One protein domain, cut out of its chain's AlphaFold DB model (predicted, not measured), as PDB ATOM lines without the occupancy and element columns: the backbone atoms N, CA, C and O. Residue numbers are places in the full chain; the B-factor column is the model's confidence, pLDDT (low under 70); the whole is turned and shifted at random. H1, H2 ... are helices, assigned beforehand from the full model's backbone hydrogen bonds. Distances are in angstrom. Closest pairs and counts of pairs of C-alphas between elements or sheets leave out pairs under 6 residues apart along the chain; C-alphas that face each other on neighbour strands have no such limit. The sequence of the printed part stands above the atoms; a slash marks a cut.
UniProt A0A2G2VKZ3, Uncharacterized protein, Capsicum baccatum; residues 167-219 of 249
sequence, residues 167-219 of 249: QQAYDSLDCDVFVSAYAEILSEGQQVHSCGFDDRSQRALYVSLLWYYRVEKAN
ATOM      1  N   GLN A 167     197.939 189.270 155.438       73.94
ATOM      2  CA  GLN A 167     198.425 189.231 156.816       73.94
ATOM      3  C   GLN A 167     198.869 187.812 157.157       73.94
ATOM      4  O   GLN A 167     198.228 186.847 156.741       73.94
ATOM      5  N   GLN A 168     199.946 187.696 157.934       74.88
ATOM      6  CA  GLN A 168     200.311 186.433 158.570       74.88
ATOM      7  C   GLN A 168     199.127 185.877 159.378       74.88
ATOM      8  O   GLN A 168     198.348 186.645 159.955       74.88
ATOM      9  N   ALA A 169     198.986 184.551 159.416       73.31
ATOM     10  CA  ALA A 169     197.993 183.906 160.266       73.31
ATOM     11  C   ALA A 169     198.224 184.316 161.733       73.31
ATOM     12  O   ALA A 169     199.365 184.482 162.163       73.31
ATOM     13  N   TYR A 170     197.145 184.528 162.490       74.56
ATOM     14  CA  TYR A 170     197.206 185.077 163.854       74.56
ATOM     15  C   TYR A 170     198.033 184.218 164.829       74.56
ATOM     16  O   TYR A 170     198.556 184.722 165.819       74.56
ATOM     17  N   ASP A 171     198.151 182.928 164.542       77.69
ATOM     18  CA  ASP A 171     198.907 181.927 165.287       77.69
ATOM     19  C   ASP A 171     200.332 181.699 164.753       77.69
ATOM     20  O   ASP A 171     201.075 180.895 165.319       77.69
ATOM     21  N   SER A 172     200.747 182.416 163.702       76.00
ATOM     22  CA  SER A 172     202.100 182.310 163.162       76.00
ATOM     23  C   SER A 172     203.126 183.008 164.058       76.00
ATOM     24  O   SER A 172     202.944 184.145 164.495       76.00
ATOM     25  N   LEU A 173     204.245 182.324 164.299       78.44
ATOM     26  CA  LEU A 173     205.420 182.866 164.988       78.44
ATOM     27  C   LEU A 173     206.442 183.479 164.013       78.44
ATOM     28  O   LEU A 173     207.508 183.914 164.439       78.44
ATOM     29  N   ASP A 174     206.126 183.535 162.715       77.38
ATOM     30  CA  ASP A 174     207.057 183.918 161.645       77.38
ATOM     31  C   ASP A 174     206.966 185.401 161.262       77.38
ATOM     32  O   ASP A 174     207.223 185.783 160.118       77.38
ATOM     33  N   CYS A 175     206.608 186.266 162.214       80.75
ATOM     34  CA  CYS A 175     206.424 187.691 161.952       80.75
ATOM     35  C   CYS A 175     207.682 188.352 161.375       80.75
ATOM     36  O   CYS A 175     207.581 189.162 160.455       80.75
ATOM     37  N   ASP A 176     208.859 187.964 161.863       81.06
ATOM     38  CA  ASP A 176     210.142 188.498 161.407       81.06
ATOM     39  C   ASP A 176     210.444 188.088 159.962       81.06
ATOM     40  O   ASP A 176     210.917 188.896 159.160       81.06
ATOM     41  N   VAL A 177     210.124 186.844 159.608       79.56
ATOM     42  CA  VAL A 177     210.303 186.293 158.259       79.56
ATOM     43  C   VAL A 177     209.371 187.004 157.278       79.56
ATOM     44  O   VAL A 177     209.797 187.450 156.210       79.56
ATOM     45  N   PHE A 178     208.120 187.200 157.689       79.19
ATOM     46  CA  PHE A 178     207.126 187.947 156.935       79.19
ATOM     47  C   PHE A 178     207.567 189.404 156.697       79.19
ATOM     48  O   PHE A 178     207.573 189.868 155.558       79.19
ATOM     49  N   VAL A 179     208.010 190.121 157.740       83.62
ATOM     50  CA  VAL A 179     208.504 191.509 157.618       83.62
ATOM     51  C   VAL A 179     209.734 191.592 156.712       83.62
ATOM     52  O   VAL A 179     209.832 192.516 155.902       83.62
ATOM     53  N   SER A 180     210.650 190.630 156.819       80.56
ATOM     54  CA  SER A 180     211.887 190.608 156.031       80.56
ATOM     55  C   SER A 180     211.608 190.486 154.536       80.56
ATOM     56  O   SER A 180     212.140 191.266 153.750       80.56
ATOM     57  N   ALA A 181     210.716 189.580 154.143       79.44
ATOM     58  CA  ALA A 181     210.382 189.412 152.733       79.44
ATOM     59  C   ALA A 181     209.627 190.617 152.157       79.44
ATOM     60  O   ALA A 181     209.828 190.994 151.008       79.44
ATOM     61  N   TYR A 182     208.793 191.280 152.962       78.88
ATOM     62  CA  TYR A 182     208.186 192.545 152.552       78.88
ATOM     63  C   TYR A 182     209.217 193.647 152.329       78.88
ATOM     64  O   TYR A 182     209.121 194.393 151.357       78.88
ATOM     65  N   ALA A 183     210.200 193.759 153.223       83.75
ATOM     66  CA  ALA A 183     211.281 194.720 153.067       83.75
ATOM     67  C   ALA A 183     212.097 194.449 151.793       83.75
ATOM     68  O   ALA A 183     212.471 195.399 151.109       83.75
ATOM     69  N   GLU A 184     212.325 193.181 151.449       83.44
ATOM     70  CA  GLU A 184     212.997 192.759 150.214       83.44
ATOM     71  C   GLU A 184     212.204 193.166 148.962       83.44
ATOM     72  O   GLU A 184     212.714 193.934 148.148       83.44
ATOM     73  N   ILE A 185     210.923 192.784 148.871       80.44
ATOM     74  CA  ILE A 185     210.031 193.131 147.745       80.44
ATOM     75  C   ILE A 185     209.978 194.653 147.525       80.44
ATOM     76  O   ILE A 185     210.066 195.139 146.395       80.44
ATOM     77  N   LEU A 186     209.863 195.423 148.614       79.88
ATOM     78  CA  LEU A 186     209.833 196.885 148.550       79.88
ATOM     79  C   LEU A 186     211.191 197.485 148.164       79.88
ATOM     80  O   LEU A 186     211.225 198.518 147.493       79.88
ATOM     81  N   SER A 187     212.298 196.854 148.558       82.06
ATOM     82  CA  SER A 187     213.649 197.297 148.194       82.06
ATOM     83  C   SER A 187     213.932 197.093 146.707       82.06
ATOM     84  O   SER A 187     214.597 197.928 146.094       82.06
ATOM     85  N   GLU A 188     213.379 196.038 146.107       82.56
ATOM     86  CA  GLU A 188     213.432 195.797 144.659       82.56
ATOM     87  C   GLU A 188     212.478 196.710 143.863       82.56
ATOM     88  O   GLU A 188     212.481 196.705 142.631       82.56
ATOM     89  N   GLY A 189     211.675 197.534 144.550       75.38
ATOM     90  CA  GLY A 189     210.686 198.420 143.935       75.38
ATOM     91  C   GLY A 189     209.497 197.672 143.332       75.38
ATOM     92  O   GLY A 189     208.731 198.251 142.556       75.38
ATOM     93  N   GLN A 190     209.339 196.392 143.671       71.69
ATOM     94  CA  GLN A 190     208.251 195.568 143.183       71.69
ATOM     95  C   GLN A 190     206.981 195.875 143.981       71.69
ATOM     96  O   GLN A 190     206.995 196.101 145.193       71.69
ATOM     97  N   GLN A 191     205.846 195.926 143.285       67.50
ATOM     98  CA  GLN A 191     204.563 196.086 143.950       67.50
ATOM     99  C   GLN A 191     204.298 194.833 144.784       67.50
ATOM    100  O   GLN A 191     204.484 193.719 144.292       67.50
ATOM    101  N   VAL A 192     203.853 195.019 146.032       65.56
ATOM    102  CA  VAL A 192     203.389 193.915 146.875       65.56
ATOM    103  C   VAL A 192     202.124 193.340 146.244       65.56
ATOM    104  O   VAL A 192     200.997 193.679 146.605       65.56
ATOM    105  N   HIS A 193     202.306 192.471 145.262       58.88
ATOM    106  CA  HIS A 193     201.275 191.550 144.860       58.88
ATOM    107  C   HIS A 193     201.117 190.548 145.992       58.88
ATOM    108  O   HIS A 193     202.093 190.139 146.617       58.88
ATOM    109  N   SER A 194     199.874 190.162 146.252       58.84
ATOM    110  CA  SER A 194     199.458 189.185 147.257       58.84
ATOM    111  C   SER A 194     199.960 187.758 146.975       58.84
ATOM    112  O   SER A 194     199.248 186.796 147.256       58.84
ATOM    113  N   CYS A 195     201.134 187.630 146.352       51.00
ATOM    114  CA  CYS A 195     201.902 186.413 146.174       51.00
ATOM    115  C   CYS A 195     201.856 185.637 147.488       51.00
ATOM    116  O   CYS A 195     202.168 186.187 148.546       51.00
ATOM    117  N   GLY A 196     201.361 184.400 147.420       55.25
ATOM    118  CA  GLY A 196     201.257 183.539 148.584       55.25
ATOM    119  C   GLY A 196     202.638 183.395 149.194       55.25
ATOM    120  O   GLY A 196     203.527 182.805 148.587       55.25
ATOM    121  N   PHE A 197     202.821 183.984 150.371       64.00
ATOM    122  CA  PHE A 197     204.000 183.756 151.178       64.00
ATOM    123  C   PHE A 197     203.965 182.296 151.610       64.00
ATOM    124  O   PHE A 197     203.242 181.937 152.535       64.00
ATOM    125  N   ASP A 198     204.689 181.454 150.879       70.44
ATOM    126  CA  ASP A 198     204.967 180.095 151.307       70.44
ATOM    127  C   ASP A 198     205.927 180.184 152.496       70.44
ATOM    128  O   ASP A 198     207.122 180.466 152.348       70.44
ATOM    129  N   ASP A 199     205.370 180.011 153.690       64.81
ATOM    130  CA  ASP A 199     206.074 180.038 154.970       64.81
ATOM    131  C   ASP A 199     207.309 179.126 154.946       64.81
ATOM    132  O   ASP A 199     208.372 179.486 155.467       64.81
ATOM    133  N   ARG A 200     207.212 177.985 154.255       71.38
ATOM    134  CA  ARG A 200     208.329 177.061 154.029       71.38
ATOM    135  C   ARG A 200     209.453 177.685 153.213       71.38
ATOM    136  O   ARG A 200     210.606 177.623 153.646       71.38
ATOM    137  N   SER A 201     209.146 178.298 152.070       72.06
ATOM    138  CA  SER A 201     210.144 178.943 151.207       72.06
ATOM    139  C   SER A 201     210.886 180.057 151.936       72.06
ATOM    140  O   SER A 201     212.116 180.133 151.876       72.06
ATOM    141  N   GLN A 202     210.172 180.885 152.698       71.56
ATOM    142  CA  GLN A 202     210.811 181.983 153.421       71.56
ATOM    143  C   GLN A 202     211.678 181.491 154.588       71.56
ATOM    144  O   GLN A 202     212.791 181.986 154.789       71.56
ATOM    145  N   ARG A 203     211.215 180.476 155.330       76.38
ATOM    146  CA  ARG A 203     212.021 179.813 156.368       76.38
ATOM    147  C   ARG A 203     213.285 179.195 155.771       76.38
ATOM    148  O   ARG A 203     214.359 179.352 156.346       76.38
ATOM    149  N   ALA A 204     213.188 178.548 154.610       79.00
ATOM    150  CA  ALA A 204     214.338 177.961 153.926       79.00
ATOM    151  C   ALA A 204     215.377 179.018 153.508       79.00
ATOM    152  O   ALA A 204     216.578 178.797 153.693       79.00
ATOM    153  N   LEU A 205     214.935 180.179 153.012       80.62
ATOM    154  CA  LEU A 205     215.821 181.306 152.698       80.62
ATOM    155  C   LEU A 205     216.518 181.842 153.950       80.62
ATOM    156  O   LEU A 205     217.738 182.010 153.948       80.62
ATOM    157  N   TYR A 206     215.776 182.034 155.042       80.12
ATOM    158  CA  TYR A 206     216.342 182.516 156.302       80.12
ATOM    159  C   TYR A 206     217.361 181.534 156.895       80.12
ATOM    160  O   TYR A 206     218.459 181.931 157.287       80.12
ATOM    161  N   VAL A 207     217.039 180.237 156.903       86.00
ATOM    162  CA  VAL A 207     217.959 179.178 157.349       86.00
ATOM    163  C   VAL A 207     219.211 179.142 156.470       86.00
ATOM    164  O   VAL A 207     220.319 179.041 156.998       86.00
ATOM    165  N   SER A 208     219.062 179.291 155.150       84.38
ATOM    166  CA  SER A 208     220.190 179.329 154.208       84.38
ATOM    167  C   SER A 208     221.084 180.552 154.423       84.38
ATOM    168  O   SER A 208     222.308 180.424 154.424       84.38
ATOM    169  N   LEU A 209     220.492 181.723 154.665       83.88
ATOM    170  CA  LEU A 209     221.217 182.958 154.961       83.88
ATOM    171  C   LEU A 209     221.982 182.855 156.286       83.88
ATOM    172  O   LEU A 209     223.159 183.208 156.357       83.88
ATOM    173  N   LEU A 210     221.337 182.330 157.329       85.38
ATOM    174  CA  LEU A 210     221.959 182.142 158.636       85.38
ATOM    175  C   LEU A 210     223.107 181.128 158.568       85.38
ATOM    176  O   LEU A 210     224.154 181.324 159.190       85.38
ATOM    177  N   TRP A 211     222.926 180.061 157.788       88.88
ATOM    178  CA  TRP A 211     223.978 179.094 157.503       88.88
ATOM    179  C   TRP A 211     225.157 179.744 156.780       88.88
ATOM    180  O   TRP A 211     226.290 179.624 157.250       88.88
ATOM    181  N   TYR A 212     224.891 180.470 155.690       88.19
ATOM    182  CA  TYR A 212     225.917 181.174 154.923       88.19
ATOM    183  C   TYR A 212     226.714 182.120 155.819       88.19
ATOM    184  O   TYR A 212     227.935 182.010 155.878       88.19
ATOM    185  N   TYR A 213     226.030 182.944 156.617       86.06
ATOM    186  CA  TYR A 213     226.672 183.855 157.561       86.06
ATOM    187  C   TYR A 213     227.527 183.122 158.600       86.06
ATOM    188  O   TYR A 213     228.636 183.554 158.900       86.06
ATOM    189  N   ARG A 214     227.049 182.000 159.156       86.69
ATOM    190  CA  ARG A 214     227.806 181.214 160.146       86.69
ATOM    191  C   ARG A 214     229.077 180.619 159.547       86.69
ATOM    192  O   ARG A 214     230.116 180.623 160.205       86.69
ATOM    193  N   VAL A 215     228.987 180.103 158.324       85.44
ATOM    194  CA  VAL A 215     230.124 179.541 157.588       85.44
ATOM    195  C   VAL A 215     231.107 180.645 157.207       85.44
ATOM    196  O   VAL A 215     232.301 180.510 157.457       85.44
ATOM    197  N   GLU A 216     230.613 181.753 156.664       84.12
ATOM    198  CA  GLU A 216     231.415 182.918 156.291       84.12
ATOM    199  C   GLU A 216     232.144 183.498 157.511       84.12
ATOM    200  O   GLU A 216     233.362 183.639 157.480       84.12
ATOM    201  N   LYS A 217     231.446 183.683 158.639       79.56
ATOM    202  CA  LYS A 217     232.039 184.118 159.917       79.56
ATOM    203  C   LYS A 217     233.044 183.141 160.517       79.56
ATOM    204  O   LYS A 217     233.939 183.573 161.235       79.56
ATOM    205  N   ALA A 218     232.880 181.839 160.300       78.56
ATOM    206  CA  ALA A 218     233.845 180.845 160.768       78.56
ATOM    207  C   ALA A 218     235.116 180.833 159.902       78.56
ATOM    208  O   ALA A 218     236.200 180.554 160.413       78.56
ATOM    209  N   ASN A 219     234.980 181.147 158.609       76.31
ATOM    210  CA  ASN A 219     236.088 181.226 157.658       76.31
ATOM    211  C   ASN A 219     236.851 182.554 157.764       76.31
ATOM    212  O   ASN A 219     238.074 182.591 157.631       76.31
TER     213      ASN A 219
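AT A GLANCE: This is residues 167 to 219 of the 249 residues of an uncharacterized protein of Capsicum baccatum (UniProt A0A2G2VKZ3). Two helices meet near their beginnings in an L: H1 is one arm, and the longer H2 is the other, sticking out with residues 207 to 219. A loop, residues 188 to 198, folds back from the end of H1 to the start of H2. The printed part has 53 residues with two named helices, H1 then H2, and no named strand: all helix, loose, with a radius of gyration of the C-alphas of 12.9 A and flat spans of 39 by 29 by 14 A.

IN THESE COORDINATES: After residues 167 to 174, find C-alpha 175 at (206.424, 187.691, 161.952); from there H1, residues 175 to 187, runs 18.3 A. H2, residues 199 to 219, runs 30.2 A to C-alpha 219 at (236.088, 181.226, 157.658).

HOW THE PARTS SIT: Look at Val 177 and Gln 202, the closest C-alphas of H1 and H2, 6.5 A apart: the helices touch, with residues 177 to 181 and 202 to 206 alone. Their lines are about perpendicular, at 84 degrees. In H1 and H2 every O i to N i+4 pair is within hydrogen-bond range.

THE WHOLE: The farthest C-alphas, Tyr 170 and Asn 219, are 39.6 A apart. The printed part has no cut; the H1 to H2 link is long, 11 residues. In this model pLDDT is under 70 at residues 191 to 197 and 199.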